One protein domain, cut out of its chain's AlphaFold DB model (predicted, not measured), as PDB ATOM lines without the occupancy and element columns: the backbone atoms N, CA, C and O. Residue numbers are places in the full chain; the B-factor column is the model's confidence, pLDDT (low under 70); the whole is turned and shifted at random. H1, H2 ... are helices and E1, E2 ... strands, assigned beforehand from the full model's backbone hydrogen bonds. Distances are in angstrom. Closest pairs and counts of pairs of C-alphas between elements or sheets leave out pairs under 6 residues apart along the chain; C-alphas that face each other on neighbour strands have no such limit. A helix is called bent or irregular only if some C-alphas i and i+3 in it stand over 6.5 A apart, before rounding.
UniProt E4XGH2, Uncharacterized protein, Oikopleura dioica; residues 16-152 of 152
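This is residues 16 to 152 of the 152 residues of an uncharacterized protein of Oikopleura dioica (UniProt E4XGH2). A strongly twisted five-stranded antiparallel sheet has helix H1 over one face, helix H3 lies side by side with H1, and the near part of a long hairpin, E6 and E7, packs on H3. Both hairpin strands bend sharply, and their far part turns off as a long arm, while residues 91 to 106 make the long link from the sheet to H3. The 137 printed residues hold, in order, E1 H1 E2 E3 H2 E4 E5 H3 E6 E7, a mixed class, with sheet order E1 E3 E2 E4 E5. The whole is compact, with a radius of gyration of the C-alphas of 15.2 A and spans of 39 by 35 by 33 A.

E1, residues 16 to 18, is an edge strand and the antiparallel neighbour of E3, residues 54 to 58; N 17 and O 55 are 3.1 A apart, within hydrogen-bond range. E3 forms a hairpin with E2, residues 37 to 41, with N 39 and O 56 at 2.9 A. E2 is antiparallel to E4, residues 66 to 76, with N 40 and O 73 at 2.7 A. E4 bends by 148 degrees at residue 69 and forms a hairpin with the edge strand E5, residues 85 to 90, with N 67 and O 89 at 2.8 A. H1, residues 22 to 31, is on this sheet over E3 and E2, slantwise at 33 degrees to E3 on the local plane, making two layers, a helix on one face, at a height of 7.9 A; its Cys 25 and Cys 55 have C-alphas 5.4 A apart, the closest of H1 and E3. H2, residues 60 to 65, is irregular, C-alphas 61 and 64 being 7.1 A apart, and only grazes the sheet. E1, H1, E2 and E3, H2, E4 are split strand-helix-strand units, same-way strands with another between them, both with right-handed crossovers. H3, residues 107 to 116, touches H1 at a shallow tilt of 9 degrees, opposite ways; their closest C-alphas, Ser 28 and Ile 113, are 5.3 A apart. E6, residues 122 to 135, and E7, residues 138 to 151, form a hairpin, with N 131 and O 142 at 2.8 A; the closest C-alphas of H3 and E7, Cys 110 and Cys 148, are 5.2 A apart. Every O i to N i+4 pair is within range in H1 and H3; H2 has 0 of 2, and 2 of 3 O i to N i+3 pairs.

E1 begins at C-alpha 16, (-7.895, -26.707, -4.356). H1 is 14.4 A long, H3 14.5 A, E6 28.6 A and E7 27.6 A. E6 bends by 99 degrees at residue 127 and E7 by 102 degrees at residue 146. E7 ends at C-alpha 151, (-5.917, -22.978, 6.607).

The C-alphas of Gly 82 and Gly 137, the two farthest apart, are 43.6 A apart. The printed part has no cut; the links E2 to E3 and E5 to H3 are long. Its mean pLDDT is 86.1, and residues 63 to 64, 82, 93 to 100, 133 and 135 are under 70.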
ATOM      1  N   MET A  16      -9.257 -26.224  -4.167       90.31
ATOM      2  CA  MET A  16      -7.895 -26.707  -4.356       90.31
ATOM      3  C   MET A  16      -7.144 -26.618  -3.029       90.31
ATOM      4  O   MET A  16      -7.242 -25.604  -2.337       90.31
ATOM      5  N   PHE A  17      -6.436 -27.686  -2.672       91.75
ATOM      6  CA  PHE A  17      -5.516 -27.750  -1.533       91.75
ATOM      7  C   PHE A  17      -4.456 -28.827  -1.781       91.75
ATOM      8  O   PHE A  17      -4.589 -29.636  -2.696       91.75
ATOM      9  N   HIS A  18      -3.396 -28.869  -0.977       94.56
ATOM     10  CA  HIS A  18      -2.301 -29.814  -1.195       94.56
ATOM     11  C   HIS A  18      -2.522 -31.132  -0.446       94.56
ATOM     12  O   HIS A  18      -2.752 -31.128   0.761       94.56
ATOM     13  N   THR A  19      -2.390 -32.269  -1.130       96.00
ATOM     14  CA  THR A  19      -2.456 -33.622  -0.536       96.00
ATOM     15  C   THR A  19      -1.155 -34.378  -0.773       96.00
ATOM     16  O   THR A  19      -0.360 -34.030  -1.643       96.00
ATOM     17  N   ARG A  20      -0.874 -35.430   0.003       94.81
ATOM     18  CA  ARG A  20       0.421 -36.126  -0.119       94.81
ATOM     19  C   ARG A  20       0.536 -36.916  -1.424       94.81
ATOM     20  O   ARG A  20       1.639 -37.078  -1.944       94.81
ATOM     21  N   ASN A  21      -0.575 -37.449  -1.921       95.25
ATOM     22  CA  ASN A  21      -0.618 -38.407  -3.023       95.25
ATOM     23  C   ASN A  21      -2.047 -38.449  -3.633       95.25
ATOM     24  O   ASN A  21      -2.976 -37.919  -3.021       95.25
ATOM     25  N   PRO A  22      -2.263 -39.087  -4.802       95.50
ATOM     26  CA  PRO A  22      -3.586 -39.134  -5.439       95.50
ATOM     27  C   PRO A  22      -4.647 -39.918  -4.647       95.50
ATOM     28  O   PRO A  22      -5.829 -39.645  -4.812       95.50
ATOM     29  N   VAL A  23      -4.257 -40.869  -3.791       95.62
ATOM     30  CA  VAL A  23      -5.204 -41.607  -2.934       95.62
ATOM     31  C   VAL A  23      -5.780 -40.676  -1.871       95.62
ATOM     32  O   VAL A  23      -6.988 -40.621  -1.705       95.62
ATOM     33  N   ASP A  24      -4.942 -39.859  -1.234       96.19
ATOM     34  CA  ASP A  24      -5.399 -38.836  -0.286       96.19
ATOM     35  C   ASP A  24      -6.316 -37.797  -0.966       96.19
ATOM     36  O   ASP A  24      -7.273 -37.309  -0.361       96.19
ATOM     37  N   CYS A  25      -6.047 -37.473  -2.237       95.69
ATOM     38  CA  CYS A  25      -6.910 -36.596  -3.028       95.69
ATOM     39  C   CYS A  25      -8.280 -37.239  -3.302       95.69
ATOM     40  O   CYS A  25      -9.314 -36.619  -3.073       95.69
ATOM     41  N   HIS A  26      -8.302 -38.513  -3.692       95.62
ATOM     42  CA  HIS A  26      -9.540 -39.280  -3.821       95.62
ATOM     43  C   HIS A  26     -10.323 -39.338  -2.497       95.62
ATOM     44  O   HIS A  26     -11.505 -39.006  -2.457       95.62
ATOM     45  N   ASP A  27      -9.666 -39.714  -1.400       95.75
ATOM     46  CA  ASP A  27     -10.323 -39.930  -0.106       95.75
ATOM     47  C   ASP A  27     -10.933 -38.635   0.442       95.75
ATOM     48  O   ASP A  27     -12.028 -38.635   1.004       95.75
ATOM     49  N   SER A  28     -10.265 -37.505   0.222       95.12
ATOM     50  CA  SER A  28     -10.810 -36.200   0.593       95.12
ATOM     51  C   SER A  28     -11.975 -35.760  -0.305       95.12
ATOM     52  O   SER A  28     -12.896 -35.107   0.190       95.12
ATOM     53  N   CYS A  29     -12.004 -36.162  -1.582       94.00
ATOM     54  CA  CYS A  29     -13.161 -35.975  -2.462       94.00
ATOM     55  C   CYS A  29     -14.368 -36.800  -1.990       94.00
ATOM     56  O   CYS A  29     -15.469 -36.265  -1.934       94.00
ATOM     57  N   VAL A  30     -14.172 -38.051  -1.555       94.19
ATOM     58  CA  VAL A  30     -15.250 -38.896  -0.993       94.19
ATOM     59  C   VAL A  30     -15.900 -38.252   0.239       94.19
ATOM     60  O   VAL A  30     -17.111 -38.357   0.432       94.19
ATOM     61  N   LEU A  31     -15.111 -37.560   1.063       94.44
ATOM     62  CA  LEU A  31     -15.601 -36.843   2.245       94.44
ATOM     63  C   LEU A  31     -16.267 -35.497   1.904       94.44
ATOM     64  O   LEU A  31     -17.044 -34.971   2.702       94.44
ATOM     65  N   ASN A  32     -15.985 -34.928   0.730       92.38
ATOM     66  CA  ASN A  32     -16.567 -33.675   0.268       92.38
ATOM     67  C   ASN A  32     -17.877 -33.927  -0.495       92.38
ATOM     68  O   ASN A  32     -17.868 -34.322  -1.656       92.38
ATOM     69  N   ARG A  33     -19.019 -33.599   0.110       89.25
ATOM     70  CA  ARG A  33     -20.365 -33.904  -0.420       89.25
ATOM     71  C   ARG A  33     -20.677 -33.335  -1.800       89.25
ATOM     72  O   ARG A  33     -21.599 -33.809  -2.459       89.25
ATOM     73  N   VAL A  34     -19.983 -32.273  -2.188       86.44
ATOM     74  CA  VAL A  34     -20.177 -31.612  -3.481       86.44
ATOM     75  C   VAL A  34     -19.145 -32.054  -4.519       86.44
ATOM     76  O   VAL A  34     -19.301 -31.738  -5.697       86.44
ATOM     77  N   CYS A  35     -18.114 -32.802  -4.111       89.75
ATOM     78  CA  CYS A  35     -17.132 -33.360  -5.030       89.75
ATOM     79  C   CYS A  35     -17.736 -34.524  -5.811       89.75
ATOM     80  O   CYS A  35     -18.323 -35.442  -5.244       89.75
ATOM     81  N   GLN A  36     -17.561 -34.489  -7.125       90.12
ATOM     82  CA  GLN A  36     -17.879 -35.603  -8.012       90.12
ATOM     83  C   GLN A  36     -16.639 -36.098  -8.747       90.12
ATOM     84  O   GLN A  36     -16.485 -37.297  -8.981       90.12
ATOM     85  N   PHE A  37     -15.735 -35.179  -9.063       91.25
ATOM     86  CA  PHE A  37     -14.504 -35.461  -9.772       91.25
ATOM     87  C   PHE A  37     -13.325 -34.846  -9.042       91.25
ATOM     88  O   PHE A  37     -13.466 -33.837  -8.346       91.25
ATOM     89  N   TRP A  38     -12.163 -35.460  -9.204       93.25
ATOM     90  CA  TRP A  38     -10.933 -34.964  -8.619       93.25
ATOM     91  C   TRP A  38      -9.786 -35.033  -9.621       93.25
ATOM     92  O   TRP A  38      -9.751 -35.885 -10.510       93.25
ATOM     93  N   THR A  39      -8.834 -34.117  -9.467       94.19
ATOM     94  CA  THR A  39      -7.569 -34.098 -10.204       94.19
ATOM     95  C   THR A  39      -6.421 -33.859  -9.226       94.19
ATOM     96  O   THR A  39      -6.427 -32.878  -8.490       94.19
ATOM     97  N   PHE A  40      -5.418 -34.729  -9.246       95.62
ATOM     98  CA  PHE A  40      -4.150 -34.570  -8.548       95.62
ATOM     99  C   PHE A  40      -3.067 -34.093  -9.527       95.62
ATOM    100  O   PHE A  40      -2.691 -34.832 -10.441       95.62
ATOM    101  N   ASP A  41      -2.564 -32.870  -9.341       94.81
ATOM    102  CA  ASP A  41      -1.471 -32.281 -10.123       94.81
ATOM    103  C   ASP A  41      -0.132 -32.479  -9.402       94.81
ATOM    104  O   ASP A  41       0.167 -31.862  -8.374       94.81
ATOM    105  N   ASN A  42       0.700 -33.347  -9.978       94.88
ATOM    106  CA  ASN A  42       2.048 -33.630  -9.505       94.88
ATOM    107  C   ASN A  42       3.121 -33.151 -10.496       94.88
ATOM    108  O   ASN A  42       4.235 -33.702 -10.562       94.88
ATOM    109  N   ARG A  43       2.800 -32.142 -11.309       94.44
ATOM    110  CA  ARG A  43       3.798 -31.443 -12.118       94.44
ATOM    111  C   ARG A  43       4.807 -30.743 -11.201       94.44
ATOM    112  O   ARG A  43       4.467 -30.360 -10.079       94.44
ATOM    113  N   PRO A  44       6.071 -30.620 -11.637       92.88
ATOM    114  CA  PRO A  44       7.005 -29.725 -10.978       92.88
ATOM    115  C   PRO A  44       6.537 -28.280 -11.172       92.88
ATOM    116  O   PRO A  44       6.081 -27.893 -12.249       92.88
ATOM    117  N   ASP A  45       6.647 -27.493 -10.120       88.62
ATOM    118  CA  ASP A  45       6.487 -26.058 -10.179       88.62
ATOM    119  C   ASP A  45       7.641 -25.439 -10.993       88.62
ATOM    120  O   ASP A  45       8.800 -25.799 -10.772       88.62
ATOM    121  N   PRO A  46       7.359 -24.552 -11.964       88.19
ATOM    122  CA  PRO A  46       8.379 -24.031 -12.869       88.19
ATOM    123  C   PRO A  46       9.400 -23.113 -12.185       88.19
ATOM    124  O   PRO A  46      10.470 -22.898 -12.751       88.19
ATOM    125  N   GLU A  47       9.088 -22.561 -11.011       90.38
ATOM    126  CA  GLU A  47       9.973 -21.637 -10.296       90.38
ATOM    127  C   GLU A  47      10.816 -22.358  -9.244       90.38
ATOM    128  O   GLU A  47      11.995 -22.052  -9.068       90.38
ATOM    129  N   THR A  48      10.217 -23.320  -8.541       91.19
ATOM    130  CA  THR A  48      10.858 -24.002  -7.406       91.19
ATOM    131  C   THR A  48      11.343 -25.414  -7.723       91.19
ATOM    132  O   THR A  48      12.034 -26.012  -6.898       91.19
ATOM    133  N   GLU A  49      10.950 -25.972  -8.873       88.94
ATOM    134  CA  GLU A  49      11.104 -27.384  -9.265       88.94
ATOM    135  C   GLU A  49      10.441 -28.391  -8.302       88.94
ATOM    136  O   GLU A  49      10.484 -29.607  -8.524       88.94
ATOM    137  N   GLN A  50       9.783 -27.914  -7.241       89.88
ATOM    138  CA  GLN A  50       9.097 -28.762  -6.278       89.88
ATOM    139  C   GLN A  50       7.815 -29.320  -6.876       89.88
ATOM    140  O   GLN A  50       7.150 -28.701  -7.699       89.88
ATOM    141  N   LYS A  51       7.443 -30.524  -6.450       91.94
ATOM    142  CA  LYS A  51       6.166 -31.120  -6.831       91.94
ATOM    143  C   LYS A  51       5.012 -30.314  -6.235       91.94
ATOM    144  O   LYS A  51       5.049 -29.995  -5.049       91.94
ATOM    145  N   ARG A  52       4.007 -30.017  -7.060       91.81
ATOM    146  CA  ARG A  52       2.851 -29.185  -6.691       91.81
ATOM    147  C   ARG A  52       1.929 -29.833  -5.669       91.81
ATOM    148  O   ARG A  52       1.461 -29.156  -4.766       91.81
ATOM    149  N   HIS A  53       1.705 -31.145  -5.774       94.50
ATOM    150  CA  HIS A  53       0.845 -31.885  -4.845       94.50
ATOM    151  C   HIS A  53      -0.591 -31.331  -4.743       94.50
ATOM    152  O   HIS A  53      -1.273 -31.552  -3.741       94.50
ATOM    153  N   GLU A  54      -1.070 -30.617  -5.764       94.25
ATOM    154  CA  GLU A  54      -2.386 -29.977  -5.735       94.25
ATOM    155  C   GLU A  54      -3.481 -31.022  -5.946       94.25
ATOM    156  O   GLU A  54      -3.446 -31.799  -6.899       94.25
ATOM    157  N   CYS A  55      -4.475 -31.022  -5.069       93.94
ATOM    158  CA  CYS A  55      -5.716 -31.759  -5.214       93.94
ATOM    159  C   CYS A  55      -6.834 -30.779  -5.543       93.94
ATOM    160  O   CYS A  55      -7.120 -29.867  -4.768       93.94
ATOM    161  N   HIS A  56      -7.463 -30.983  -6.690       92.50
ATOM    162  CA  HIS A  56      -8.570 -30.182  -7.186       92.50
ATOM    163  C   HIS A  56      -9.841 -31.014  -7.098       92.50
ATOM    164  O   HIS A  56      -9.924 -32.058  -7.739       92.50
ATOM    165  N   HIS A  57     -10.826 -30.562  -6.329       91.38
ATOM    166  CA  HIS A  57     -12.176 -31.130  -6.335       91.38
ATOM    167  C   HIS A  57     -13.038 -30.387  -7.350       91.38
ATOM    168  O   HIS A  57     -12.897 -29.179  -7.520       91.38
ATOM    169  N   GLN A  58     -13.934 -31.099  -8.021       87.50
ATOM    170  CA  GLN A  58     -14.776 -30.586  -9.100       87.50
ATOM    171  C   GLN A  58     -16.197 -31.157  -8.986       87.50
ATOM    172  O   GLN A  58     -16.406 -32.254  -8.462       87.50
ATOM    173  N   ASN A  59     -17.182 -30.400  -9.474       81.62
ATOM    174  CA  ASN A  59     -18.591 -30.794  -9.538       81.62
ATOM    175  C   ASN A  59     -18.962 -31.330 -10.937       81.62
ATOM    176  O   ASN A  59     -18.108 -31.464 -11.813       81.62
ATOM    177  N   TYR A  60     -20.253 -31.611 -11.145       74.31
ATOM    178  CA  TYR A  60     -20.798 -32.207 -12.372       74.31
ATOM    179  C   TYR A  60     -20.401 -31.487 -13.661       74.31
ATOM    180  O   TYR A  60     -20.153 -32.135 -14.677       74.31
ATOM    181  N   ASP A  61     -20.308 -30.158 -13.612       71.56
ATOM    182  CA  ASP A  61     -20.051 -29.321 -14.787       71.56
ATOM    183  C   ASP A  61     -18.681 -29.606 -15.426       71.56
ATOM    184  O   ASP A  61     -18.444 -29.252 -16.577       71.56
ATOM    185  N   SER A  62     -17.783 -30.280 -14.701       70.25
ATOM    186  CA  SER A  62     -16.467 -30.686 -15.188       70.25
ATOM    187  C   SER A  62     -16.458 -32.018 -15.954       70.25
ATOM    188  O   SER A  62     -15.433 -32.351 -16.537       70.25
ATOM    189  N   TYR A  63     -17.547 -32.801 -15.986       66.94
ATOM    190  CA  TYR A  63     -17.538 -34.138 -16.612       66.94
ATOM    191  C   TYR A  63     -17.215 -34.110 -18.115       66.94
ATOM    192  O   TYR A  63     -16.493 -34.973 -18.614       66.94
ATOM    193  N   GLU A  64     -17.735 -33.123 -18.849       69.69
ATOM    194  CA  GLU A  64     -17.584 -33.049 -20.310       69.69
ATOM    195  C   GLU A  64     -16.173 -32.628 -20.762       69.69
ATOM    196  O   GLU A  64     -15.892 -32.587 -21.959       69.69
ATOM    197  N   SER A  65     -15.268 -32.350 -19.821       79.38
ATOM    198  CA  SER A  65     -13.985 -31.703 -20.082       79.38
ATOM    199  C   SER A  65     -12.785 -32.474 -19.527       79.38
ATOM    200  O   SER A  65     -11.814 -31.901 -19.028       79.38
ATOM    201  N   ILE A  66     -12.818 -33.806 -19.624       87.06
ATOM    202  CA  ILE A  66     -11.627 -34.617 -19.355       87.06
ATOM    203  C   ILE A  66     -10.582 -34.426 -20.467       87.06
ATOM    204  O   ILE A  66     -10.870 -34.531 -21.661       87.06
ATOM    205  N   HIS A  67      -9.342 -34.165 -20.068       90.19
ATOM    206  CA  HIS A  67      -8.211 -33.926 -20.955       90.19
ATOM    207  C   HIS A  67      -7.038 -34.835 -20.604       90.19
ATOM    208  O   HIS A  67      -6.800 -35.126 -19.431       90.19
ATOM    209  N   GLU A  68      -6.250 -35.204 -21.614       91.88
ATOM    210  CA  GLU A  68      -4.941 -35.816 -21.403       91.88
ATOM    211  C   GLU A  68      -3.964 -34.775 -20.829       91.88
ATOM    212  O   GLU A  68      -3.867 -33.649 -21.326       91.88
ATOM    213  N   ALA A  69      -3.268 -35.126 -19.747       90.88
ATOM    214  CA  ALA A  69      -2.354 -34.227 -19.049       90.88
ATOM    215  C   ALA A  69      -1.259 -34.999 -18.307       90.88
ATOM    216  O   ALA A  69      -1.523 -35.656 -17.303       90.88
ATOM    217  N   GLU A  70      -0.013 -34.893 -18.771       92.62
ATOM    218  CA  GLU A  70       1.125 -35.547 -18.122       92.62
ATOM    219  C   GLU A  70       1.317 -35.090 -16.669       92.62
ATOM    220  O   GLU A  70       1.100 -33.928 -16.319       92.62
ATOM    221  N   PHE A  71       1.774 -36.026 -15.828       91.81
ATOM    222  CA  PHE A  71       1.989 -35.842 -14.383       91.81
ATOM    223  C   PHE A  71       0.729 -35.518 -13.574       91.81
ATOM    224  O   PHE A  71       0.839 -35.183 -12.392       91.81
ATOM    225  N   MET A  72      -0.445 -35.657 -14.183       94.94
ATOM    226  CA  MET A  72      -1.723 -35.553 -13.499       94.94
ATOM    227  C   MET A  72      -2.418 -36.901 -13.416       94.94
ATOM    228  O   MET A  72      -2.196 -37.811 -14.222       94.94
ATOM    229  N   GLN A  73      -3.247 -37.031 -12.395       95.50
ATOM    230  CA  GLN A  73      -4.086 -38.192 -12.160       95.50
ATOM    231  C   GLN A  73      -5.481 -37.699 -11.821       95.50
ATOM    232  O   GLN A  73      -5.617 -36.696 -11.129       95.50
ATOM    233  N   CYS A  74      -6.507 -38.378 -12.299       93.38
ATOM    234  CA  CYS A  74      -7.878 -37.946 -12.094       93.38
ATOM    235  C   CYS A  74      -8.792 -39.149 -11.882       93.38
ATOM    236  O   CYS A  74      -8.422 -40.289 -12.177       93.38
ATOM    237  N   GLY A  75      -9.982 -38.882 -11.364       92.75
ATOM    238  CA  GLY A  75     -10.992 -39.901 -11.139       92.75
ATOM    239  C   GLY A  75     -12.302 -39.299 -10.666       92.75
ATOM    240  O   GLY A  75     -12.464 -38.075 -10.595       92.75
ATOM    241  N   SER A  76     -13.242 -40.173 -10.328       91.69
ATOM    242  CA  SER A  76     -14.498 -39.779  -9.688       91.69
ATOM    243  C   SER A  76     -14.559 -40.262  -8.243       91.69
ATOM    244  O   SER A  76     -13.847 -41.187  -7.858       91.69
ATOM    245  N   PHE A  77     -15.438 -39.662  -7.442       89.94
ATOM    246  CA  PHE A  77     -15.695 -40.100  -6.063       89.94
ATOM    247  C   PHE A  77     -16.285 -41.521  -5.966       89.94
ATOM    248  O   PHE A  77     -16.307 -42.109  -4.888       89.94
ATOM    249  N   ALA A  78     -16.845 -42.040  -7.066       90.00
ATOM    250  CA  ALA A  78     -17.551 -43.318  -7.103       90.00
ATOM    251  C   ALA A  78     -16.629 -44.507  -7.417       90.00
ATOM    252  O   ALA A  78     -17.085 -45.652  -7.420       90.00
ATOM    253  N   GLU A  79     -15.364 -44.245  -7.740       87.31
ATOM    254  CA  GLU A  79     -14.400 -45.287  -8.064       87.31
ATOM    255  C   GLU A  79     -13.909 -46.003  -6.802       87.31
ATOM    256  O   GLU A  79     -13.957 -45.477  -5.691       87.31
ATOM    257  N   GLU A  80     -13.452 -47.248  -6.958       84.25
ATOM    258  CA  GLU A  80     -12.811 -47.953  -5.851       84.25
ATOM    259  C   GLU A  80     -11.519 -47.237  -5.449       84.25
ATOM    260  O   GLU A  80     -10.766 -46.746  -6.295       84.25
ATOM    261  N   GLN A  81     -11.220 -47.221  -4.150       73.62
ATOM    262  CA  GLN A  81     -10.002 -46.600  -3.644       73.62
ATOM    263  C   GLN A  81      -8.765 -47.199  -4.337       73.62
ATOM    264  O   GLN A  81      -8.524 -48.406  -4.296       73.62
ATOM    265  N   GLY A  82      -7.966 -46.345  -4.979       68.75
ATOM    266  CA  GLY A  82      -6.774 -46.760  -5.723       68.75
ATOM    267  C   GLY A  82      -7.007 -47.078  -7.205       68.75
ATOM    268  O   GLY A  82      -6.026 -47.283  -7.927       68.75
ATOM    269  N   ALA A  83      -8.250 -47.044  -7.694       74.75
ATOM    270  CA  ALA A  83      -8.535 -46.946  -9.121       74.75
ATOM    271  C   ALA A  83      -8.150 -45.536  -9.593       74.75
ATOM    272  O   ALA A  83      -8.930 -44.595  -9.531       74.75
ATOM    273  N   VAL A  84      -6.884 -45.372  -9.980       74.69
ATOM    274  CA  VAL A  84      -6.337 -44.075 -10.380       74.69
ATOM    275  C   VAL A  84      -6.035 -44.074 -11.869       74.69
ATOM    276  O   VAL A  84      -5.135 -44.789 -12.325       74.69
ATOM    277  N   HIS A  85      -6.720 -43.206 -12.614       85.69
ATOM    278  CA  HIS A  85      -6.393 -42.948 -14.012       85.69
ATOM    279  C   HIS A  85      -5.198 -42.006 -14.091       85.69
ATOM    280  O   HIS A  85      -5.105 -41.009 -13.372       85.69
ATOM    281  N   ARG A  86      -4.232 -42.355 -14.941       89.81
ATOM    282  CA  ARG A  86      -3.008 -41.573 -15.137       89.81
ATOM    283  C   ARG A  86      -3.122 -40.711 -16.379       89.81
ATOM    284  O   ARG A  86      -3.801 -41.078 -17.329       89.81
ATOM    285  N   ASN A  87      -2.353 -39.631 -16.375       93.06
ATOM    286  CA  ASN A  87      -2.235 -38.678 -17.465       93.06
ATOM    287  C   ASN A  87      -3.571 -38.029 -17.834       93.06
ATOM    288  O   ASN A  87      -3.875 -37.857 -19.011       93.06
ATOM    289  N   CYS A  88      -4.380 -37.687 -16.833       92.88
ATOM    290  CA  CYS A  88      -5.681 -37.077 -17.051       92.88
ATOM    291  C   CYS A  88      -5.966 -35.960 -16.051       92.88
ATOM    292  O   CYS A  88      -5.421 -35.940 -14.945       92.88
ATOM    293  N   ARG A  89      -6.837 -35.039 -16.460       91.81
ATOM    294  CA  ARG A  89      -7.400 -33.976 -15.625       91.81
ATOM    295  C   ARG A  89      -8.784 -33.600 -16.117       91.81
ATOM    296  O   ARG A  89      -9.045 -33.717 -17.312       91.81
ATOM    297  N   PHE A  90      -9.608 -33.052 -15.241       89.00
ATOM    298  CA  PHE A  90     -10.784 -32.299 -15.673       89.00
ATOM    299  C   PHE A  90     -10.441 -30.813 -15.842       89.00
ATOM    300  O   PHE A  90      -9.421 -30.327 -15.335       89.00
ATOM    301  N   GLU A  91     -11.266 -30.073 -16.579       82.75
ATOM    302  CA  GLU A  91     -11.086 -28.633 -16.742       82.75
ATOM    303  C   GLU A  91     -11.285 -27.888 -15.419       82.75
ATOM    304  O   GLU A  91     -12.257 -28.087 -14.683       82.75
ATOM    305  N   PHE A  92     -10.339 -26.997 -15.120       73.44
ATOM    306  CA  PHE A  92     -10.463 -26.046 -14.029       73.44
ATOM    307  C   PHE A  92     -11.316 -24.891 -14.550       73.44
ATOM    308  O   PHE A  92     -10.865 -24.128 -15.396       73.44
ATOM    309  N   GLY A  93     -12.570 -24.787 -14.116       61.16
ATOM    310  CA  GLY A  93     -13.393 -23.644 -14.505       61.16
ATOM    311  C   GLY A  93     -12.827 -22.356 -13.902       61.16
ATOM    312  O   GLY A  93     -12.735 -22.253 -12.680       61.16
ATOM    313  N   ASP A  94     -12.489 -21.382 -14.746       53.72
ATOM    314  CA  ASP A  94     -11.815 -20.140 -14.338       53.72
ATOM    315  C   ASP A  94     -12.703 -19.153 -13.548       53.72
ATOM    316  O   ASP A  94     -12.190 -18.194 -12.981       53.72
ATOM    317  N   ASN A  95     -14.025 -19.363 -13.474       47.78
ATOM    318  CA  ASN A  95     -14.974 -18.294 -13.126       47.78
ATOM    319  C   ASN A  95     -16.108 -18.694 -12.169       47.78
ATOM    320  O   ASN A  95     -17.246 -18.251 -12.347       47.78
ATOM    321  N   ASP A  96     -15.833 -19.484 -11.133       49.16
ATOM    322  CA  ASP A  96     -16.859 -19.697 -10.108       49.16
ATOM    323  C   ASP A  96     -16.776 -18.614  -9.036       49.16
ATOM    324  O   ASP A  96     -15.850 -18.552  -8.226       49.16
ATOM    325  N   PHE A  97     -17.784 -17.749  -9.051       42.47
ATOM    326  CA  PHE A  97     -18.074 -16.824  -7.973       42.47
ATOM    327  C   PHE A  97     -18.614 -17.599  -6.764       42.47
ATOM    328  O   PHE A  97     -19.631 -18.280  -6.860       42.47
ATOM    329  N   GLY A  98     -17.935 -17.480  -5.626       50.19
ATOM    330  CA  GLY A  98     -18.301 -18.137  -4.372       50.19
ATOM    331  C   GLY A  98     -17.054 -18.492  -3.570       50.19
ATOM    332  O   GLY A  98     -15.976 -18.701  -4.128       50.19
ATOM    333  N   ARG A  99     -17.159 -18.537  -2.239       52.66
ATOM    334  CA  ARG A  99     -16.071 -19.123  -1.445       52.66
ATOM    335  C   ARG A  99     -16.037 -20.624  -1.742       52.66
ATOM    336  O   ARG A  99     -17.062 -21.294  -1.749       52.66
ATOM    337  N   LYS A 100     -14.838 -21.137  -1.992       68.81
ATOM    338  CA  LYS A 100     -14.586 -22.554  -2.251       68.81
ATOM    339  C   LYS A 100     -14.689 -23.294  -0.922       68.81
ATOM    340  O   LYS A 100     -13.821 -23.124  -0.067       68.81
ATOM    341  N   PHE A 101     -15.763 -24.050  -0.721       74.25
ATOM    342  CA  PHE A 101     -15.990 -24.791   0.518       74.25
ATOM    343  C   PHE A 101     -15.887 -26.288   0.294       74.25
ATOM    344  O   PHE A 101     -16.297 -26.820  -0.737       74.25
ATOM    345  N   ILE A 102     -15.398 -26.972   1.319       88.69
ATOM    346  CA  ILE A 102     -15.472 -28.421   1.423       88.69
ATOM    347  C   ILE A 102     -16.707 -28.735   2.264       88.69
ATOM    348  O   ILE A 102     -16.707 -28.486   3.470       88.69
ATOM    349  N   GLN A 103     -17.779 -29.237   1.650       90.62
ATOM    350  CA  GLN A 103     -19.004 -29.558   2.384       90.62
ATOM    351  C   GLN A 103     -18.879 -30.925   3.055       90.62
ATOM    352  O   GLN A 103     -18.648 -31.928   2.390       90.62
ATOM    353  N   THR A 104     -19.071 -30.966   4.371       91.81
ATOM    354  CA  THR A 104     -18.956 -32.167   5.213       91.81
ATOM    355  C   THR A 104     -20.166 -32.263   6.136       91.81
ATOM    356  O   THR A 104     -20.679 -31.259   6.624       91.81
ATOM    357  N   HIS A 105     -20.649 -33.471   6.404       89.88
ATOM    358  CA  HIS A 105     -21.753 -33.694   7.336       89.88
ATOM    359  C   HIS A 105     -21.350 -33.432   8.784       89.88
ATOM    360  O   HIS A 105     -22.194 -33.042   9.589       89.88
ATOM    361  N   THR A 106     -20.090 -33.697   9.137       94.75
ATOM    362  CA  THR A 106     -19.659 -33.691  10.537       94.75
ATOM    363  C   THR A 106     -18.296 -33.022  10.741       94.75
ATOM    364  O   THR A 106     -17.450 -33.055   9.846       94.75
ATOM    365  N   PRO A 107     -18.016 -32.512  11.960       95.81
ATOM    366  CA  PRO A 107     -16.681 -32.028  12.309       95.81
ATOM    367  C   PRO A 107     -15.597 -33.100  12.163       95.81
ATOM    368  O   PRO A 107     -14.436 -32.781  11.907       95.81
ATOM    369  N   LYS A 108     -15.969 -34.375  12.334       97.75
ATOM    370  CA  LYS A 108     -15.054 -35.508  12.198       97.75
ATOM    371  C   LYS A 108     -14.563 -35.656  10.757       97.75
ATOM    372  O   LYS A 108     -13.366 -35.798  10.559       97.75
ATOM    373  N   GLU A 109     -15.456 -35.569   9.775       96.69
ATOM    374  CA  GLU A 109     -15.083 -35.616   8.353       96.69
ATOM    375  C   GLU A 109     -14.161 -34.441   7.984       96.69
ATOM    376  O   GLU A 109     -13.162 -34.629   7.300       96.69
ATOM    377  N   CYS A 110     -14.423 -33.238   8.505       95.75
ATOM    378  CA  CYS A 110     -13.528 -32.093   8.301       95.75
ATOM    379  C   CYS A 110     -12.123 -32.324   8.882       95.75
ATOM    380  O   CYS A 110     -11.122 -32.035   8.226       95.75
ATOM    381  N   MET A 111     -12.031 -32.910  10.079       97.50
ATOM    382  CA  MET A 111     -10.752 -33.314  10.670       97.50
ATOM    383  C   MET A 111     -10.041 -34.389   9.830       97.50
ATOM    384  O   MET A 111      -8.820 -34.359   9.696       97.50
ATOM    385  N   GLU A 112     -10.777 -35.347   9.264       98.00
ATOM    386  CA  GLU A 112     -10.210 -36.371   8.377       98.00
ATOM    387  C   GLU A 112      -9.617 -35.743   7.113       98.00
ATOM    388  O   GLU A 112      -8.474 -36.042   6.775       98.00
ATOM    389  N   ILE A 113     -10.318 -34.795   6.487       95.81
ATOM    390  CA  ILE A 113      -9.798 -34.037   5.339       95.81
ATOM    391  C   ILE A 113      -8.551 -33.234   5.724       95.81
ATOM    392  O   ILE A 113      -7.561 -33.251   4.993       95.81
ATOM    393  N   TYR A 114      -8.552 -32.580   6.888       96.25
ATOM    394  CA  TYR A 114      -7.370 -31.891   7.405       96.25
ATOM    395  C   TYR A 114      -6.159 -32.830   7.527       96.25
ATOM    396  O   TYR A 114      -5.066 -32.469   7.101       96.25
ATOM    397  N   ASN A 115      -6.350 -34.059   8.014       97.38
ATOM    398  CA  ASN A 115      -5.272 -35.049   8.133       97.38
ATOM    399  C   ASN A 115      -4.732 -35.552   6.777       97.38
ATOM    400  O   ASN A 115      -3.630 -36.109   6.722       97.38
ATOM    401  N   LEU A 116      -5.504 -35.395   5.697       96.50
ATOM    402  CA  LEU A 116      -5.093 -35.690   4.320       96.50
ATOM    403  C   LEU A 116      -4.402 -34.489   3.652       96.50
ATOM    404  O   LEU A 116      -3.665 -34.659   2.675       96.50
ATOM    405  N   CYS A 117      -4.603 -33.283   4.188       95.06
ATOM    406  CA  CYS A 117      -3.973 -32.072   3.693       95.06
ATOM    407  C   CYS A 117      -2.504 -31.995   4.134       95.06
ATOM    408  O   CYS A 117      -2.178 -31.960   5.317       95.06
ATOM    409  N   ARG A 118      -1.599 -31.937   3.158       92.94
ATOM    410  CA  ARG A 118      -0.148 -31.918   3.367       92.94
ATOM    411  C   ARG A 118       0.338 -30.627   4.026       92.94
ATOM    412  O   ARG A 118       1.284 -30.668   4.806       92.94
ATOM    413  N   GLU A 119      -0.263 -29.501   3.659       91.69
ATOM    414  CA  GLU A 119       0.259 -28.161   3.971       91.69
ATOM    415  C   GLU A 119      -0.699 -27.340   4.836       91.69
ATOM    416  O   GLU A 119      -0.451 -26.171   5.095       91.69
ATOM    417  N   CYS A 120      -1.776 -27.951   5.331       91.25
ATOM    418  CA  CYS A 120      -2.719 -27.251   6.184       91.25
ATOM    419  C   CYS A 120      -2.165 -27.086   7.604       91.25
ATOM    420  O   CYS A 120      -1.771 -28.048   8.263       91.25
ATOM    421  N   SER A 121      -2.204 -25.860   8.112       95.00
ATOM    422  CA  SER A 121      -1.791 -25.500   9.470       95.00
ATOM    423  C   SER A 121      -2.910 -25.669  10.501       95.00
ATOM    424  O   SER A 121      -2.635 -25.977  11.660       95.00
ATOM    425  N   ALA A 122      -4.168 -25.512  10.089       94.62
ATOM    426  CA  ALA A 122      -5.339 -25.661  10.948       94.62
ATOM    427  C   ALA A 122      -6.589 -26.039  10.138       94.62
ATOM    428  O   ALA A 122      -6.587 -25.997   8.903       94.62
ATOM    429  N   TYR A 123      -7.675 -26.351  10.849       94.19
ATOM    430  CA  TYR A 123      -9.009 -26.497  10.275       94.19
ATOM    431  C   TYR A 123     -10.084 -25.922  11.203       94.19
ATOM    432  O   TYR A 123      -9.910 -25.864  12.420       94.19
ATOM    433  N   GLU A 124     -11.210 -25.525  10.624       93.12
ATOM    434  CA  GLU A 124     -12.421 -25.138  11.345       93.12
ATOM    435  C   GLU A 124     -13.625 -25.805  10.679       93.12
ATOM    436  O   GLU A 124     -13.755 -25.786   9.455       93.12
ATOM    437  N   TRP A 125     -14.516 -26.385  11.483       94.12
ATOM    438  CA  TRP A 125     -15.800 -26.876  10.996       94.12
ATOM    439  C   TRP A 125     -16.923 -25.975  11.485       94.12
ATOM    440  O   TRP A 125     -16.995 -25.653  12.674       94.12
ATOM    441  N   LYS A 126     -17.822 -25.615  10.573       91.44
ATOM    442  CA  LYS A 126     -19.004 -24.817  10.879       91.44
ATOM    443  C   LYS A 126     -20.255 -25.585  10.497       91.44
ATOM    444  O   LYS A 126     -20.404 -26.019   9.359       91.44
ATOM    445  N   GLU A 127     -21.173 -25.705  11.449       90.00
ATOM    446  CA  GLU A 127     -22.482 -26.324  11.220       90.00
ATOM    447  C   GLU A 127     -23.326 -25.502  10.237       90.00
ATOM    448  O   GLU A 127     -24.027 -26.053   9.388       90.00
ATOM    449  N   TYR A 128     -23.226 -24.176  10.331       86.38
ATOM    450  CA  TYR A 128     -23.910 -23.232   9.461       86.38
ATOM    451  C   TYR A 128     -23.101 -21.937   9.366       86.38
ATOM    452  O   TYR A 128     -22.654 -21.410  10.386       86.38
ATOM    453  N   ASP A 129     -22.921 -21.410   8.158       81.56
ATOM    454  CA  ASP A 129     -22.285 -20.107   7.930       81.56
ATOM    455  C   ASP A 129     -23.054 -19.325   6.868       81.56
ATOM    456  O   ASP A 129     -23.770 -19.881   6.032       81.56
ATOM    457  N   THR A 130     -22.927 -18.005   6.931       80.88
ATOM    458  CA  THR A 130     -23.527 -17.091   5.962       80.88
ATOM    459  C   THR A 130     -22.415 -16.283   5.327       80.88
ATOM    460  O   THR A 130     -21.653 -15.596   6.004       80.88
ATOM    461  N   VAL A 131     -22.308 -16.396   4.012       73.38
ATOM    462  CA  VAL A 131     -21.177 -15.911   3.238       73.38
ATOM    463  C   VAL A 131     -21.693 -14.853   2.291       73.38
ATOM    464  O   VAL A 131     -22.482 -15.144   1.398       73.38
ATOM    465  N   THR A 132     -21.243 -13.622   2.481       75.69
ATOM    466  CA  THR A 132     -21.577 -12.518   1.585       75.69
ATOM    467  C   THR A 132     -20.386 -12.230   0.679       75.69
ATOM    468  O   THR A 132     -19.274 -12.014   1.162       75.69
ATOM    469  N   GLY A 133     -20.616 -12.245  -0.631       69.69
ATOM    470  CA  GLY A 133     -19.650 -11.878  -1.665       69.69
ATOM    471  C   GLY A 133     -20.243 -10.872  -2.648       69.69
ATOM    472  O   GLY A 133     -21.426 -10.547  -2.574       69.69
ATOM    473  N   GLU A 134     -19.423 -10.379  -3.572       70.25
ATOM    474  CA  GLU A 134     -19.880  -9.557  -4.694       70.25
ATOM    475  C   GLU A 134     -19.723 -10.333  -6.003       70.25
ATOM    476  O   GLU A 134     -18.659 -10.881  -6.288       70.25
ATOM    477  N   VAL A 135     -20.786 -10.373  -6.804       66.75
ATOM    478  CA  VAL A 135     -20.815 -11.012  -8.122       66.75
ATOM    479  C   VAL A 135     -21.353  -9.993  -9.109       66.75
ATOM    480  O   VAL A 135     -22.464  -9.503  -8.946       66.75
ATOM    481  N   ASN A 136     -20.556  -9.630 -10.116       72.50
ATOM    482  CA  ASN A 136     -20.918  -8.601 -11.102       72.50
ATOM    483  C   ASN A 136     -21.355  -7.251 -10.482       72.50
ATOM    484  O   ASN A 136     -22.173  -6.539 -11.057       72.50
ATOM    485  N   GLY A 137     -20.806  -6.890  -9.315       76.81
ATOM    486  CA  GLY A 137     -21.145  -5.658  -8.590       76.81
ATOM    487  C   GLY A 137     -22.410  -5.738  -7.727       76.81
ATOM    488  O   GLY A 137     -22.795  -4.737  -7.126       76.81
ATOM    489  N   GLU A 138     -23.051  -6.907  -7.635       75.56
ATOM    490  CA  GLU A 138     -24.177  -7.159  -6.734       75.56
ATOM    491  C   GLU A 138     -23.730  -7.978  -5.522       75.56
ATOM    492  O   GLU A 138     -22.976  -8.944  -5.649       75.56
ATOM    493  N   SER A 139     -24.217  -7.612  -4.332       77.88
ATOM    494  CA  SER A 139     -23.959  -8.389  -3.119       77.88
ATOM    495  C   SER A 139     -24.820  -9.653  -3.112       77.88
ATOM    496  O   SER A 139     -26.048  -9.584  -3.064       77.88
ATOM    497  N   VAL A 140     -24.167 -10.812  -3.139       75.81
ATOM    498  CA  VAL A 140     -24.792 -12.134  -3.060       75.81
ATOM    499  C   VAL A 140     -24.504 -12.716  -1.685       75.81
ATOM    500  O   VAL A 140     -23.353 -12.770  -1.256       75.81
ATOM    501  N   THR A 141     -25.551 -13.149  -0.983       76.00
ATOM    502  CA  THR A 141     -25.425 -13.858   0.295       76.00
ATOM    503  C   THR A 141     -25.812 -15.318   0.111       76.00
ATOM    504  O   THR A 141     -26.925 -15.618  -0.317       76.00
ATOM    505  N   GLU A 142     -24.892 -16.211   0.447       73.38
ATOM    506  CA  GLU A 142     -25.056 -17.657   0.406       73.38
ATOM    507  C   GLU A 142     -25.092 -18.227   1.826       73.38
ATOM    508  O   GLU A 142     -24.327 -17.824   2.703       73.38
ATOM    509  N   HIS A 143     -25.985 -19.186   2.050       78.00
ATOM    510  CA  HIS A 143     -26.059 -19.937   3.294       78.00
ATOM    511  C   HIS A 143     -25.457 -21.318   3.081       78.00
ATOM    512  O   HIS A 143     -25.994 -22.116   2.313       78.00
ATOM    513  N   VAL A 144     -24.358 -21.598   3.777       79.00
ATOM    514  CA  VAL A 144     -23.588 -22.831   3.605       79.00
ATOM    515  C   VAL A 144     -23.794 -23.716   4.832       79.00
ATOM    516  O   VAL A 144     -23.397 -23.332   5.937       79.00
ATOM    517  N   PRO A 145     -24.451 -24.876   4.678       84.50
ATOM    518  CA  PRO A 145     -24.566 -25.852   5.749       84.50
ATOM    519  C   PRO A 145     -23.315 -26.732   5.796       84.50
ATOM    520  O   PRO A 145     -22.849 -27.170   4.746       84.50
ATOM    521  N   GLY A 146     -22.840 -27.052   7.000       89.38
ATOM    522  CA  GLY A 146     -21.823 -28.076   7.254       89.38
ATOM    523  C   GLY A 146     -20.615 -28.001   6.321       89.38
ATOM    524  O   GLY A 146     -20.539 -28.728   5.329       89.38
ATOM    525  N   HIS A 147     -19.635 -27.158   6.632       90.19
ATOM    526  CA  HIS A 147     -18.429 -27.024   5.811       90.19
ATOM    527  C   HIS A 147     -17.160 -26.955   6.635       90.19
ATOM    528  O   HIS A 147     -17.117 -26.496   7.777       90.19
ATOM    529  N   CYS A 148     -16.112 -27.435   5.983       91.00
ATOM    530  CA  CYS A 148     -14.751 -27.432   6.449       91.00
ATOM    531  C   CYS A 148     -13.999 -26.255   5.830       91.00
ATOM    532  O   CYS A 148     -14.037 -26.041   4.613       91.00
ATOM    533  N   LEU A 149     -13.306 -25.510   6.681       89.62
ATOM    534  CA  LEU A 149     -12.338 -24.494   6.306       89.62
ATOM    535  C   LEU A 149     -10.951 -25.045   6.608       89.62
ATOM    536  O   LEU A 149     -10.666 -25.416   7.745       89.62
ATOM    537  N   LEU A 150     -10.103 -25.091   5.587       89.38
ATOM    538  CA  LEU A 150      -8.698 -25.447   5.716       89.38
ATOM    539  C   LEU A 150      -7.856 -24.172   5.686       89.38
ATOM    540  O   LEU A 150      -8.090 -23.295   4.854       89.38
ATOM    541  N   PHE A 151      -6.877 -24.079   6.580       88.25
ATOM    542  CA  PHE A 151      -5.917 -22.978   6.607       88.25
ATOM    543  C   PHE A 151      -4.590 -23.484   6.045       88.25
ATOM    544  O   PHE A 151      -3.982 -24.357   6.662       88.25
ATOM    545  N   ILE A 152      -4.177 -22.963   4.887       82.88
ATOM    546  CA  ILE A 152      -2.941 -23.313   4.163       82.88
ATOM    547  C   ILE A 152      -1.915 -22.203   4.388       82.88
ATOM    548  O   ILE A 152      -2.311 -21.023   4.244       82.88
TER     549      ILE A 152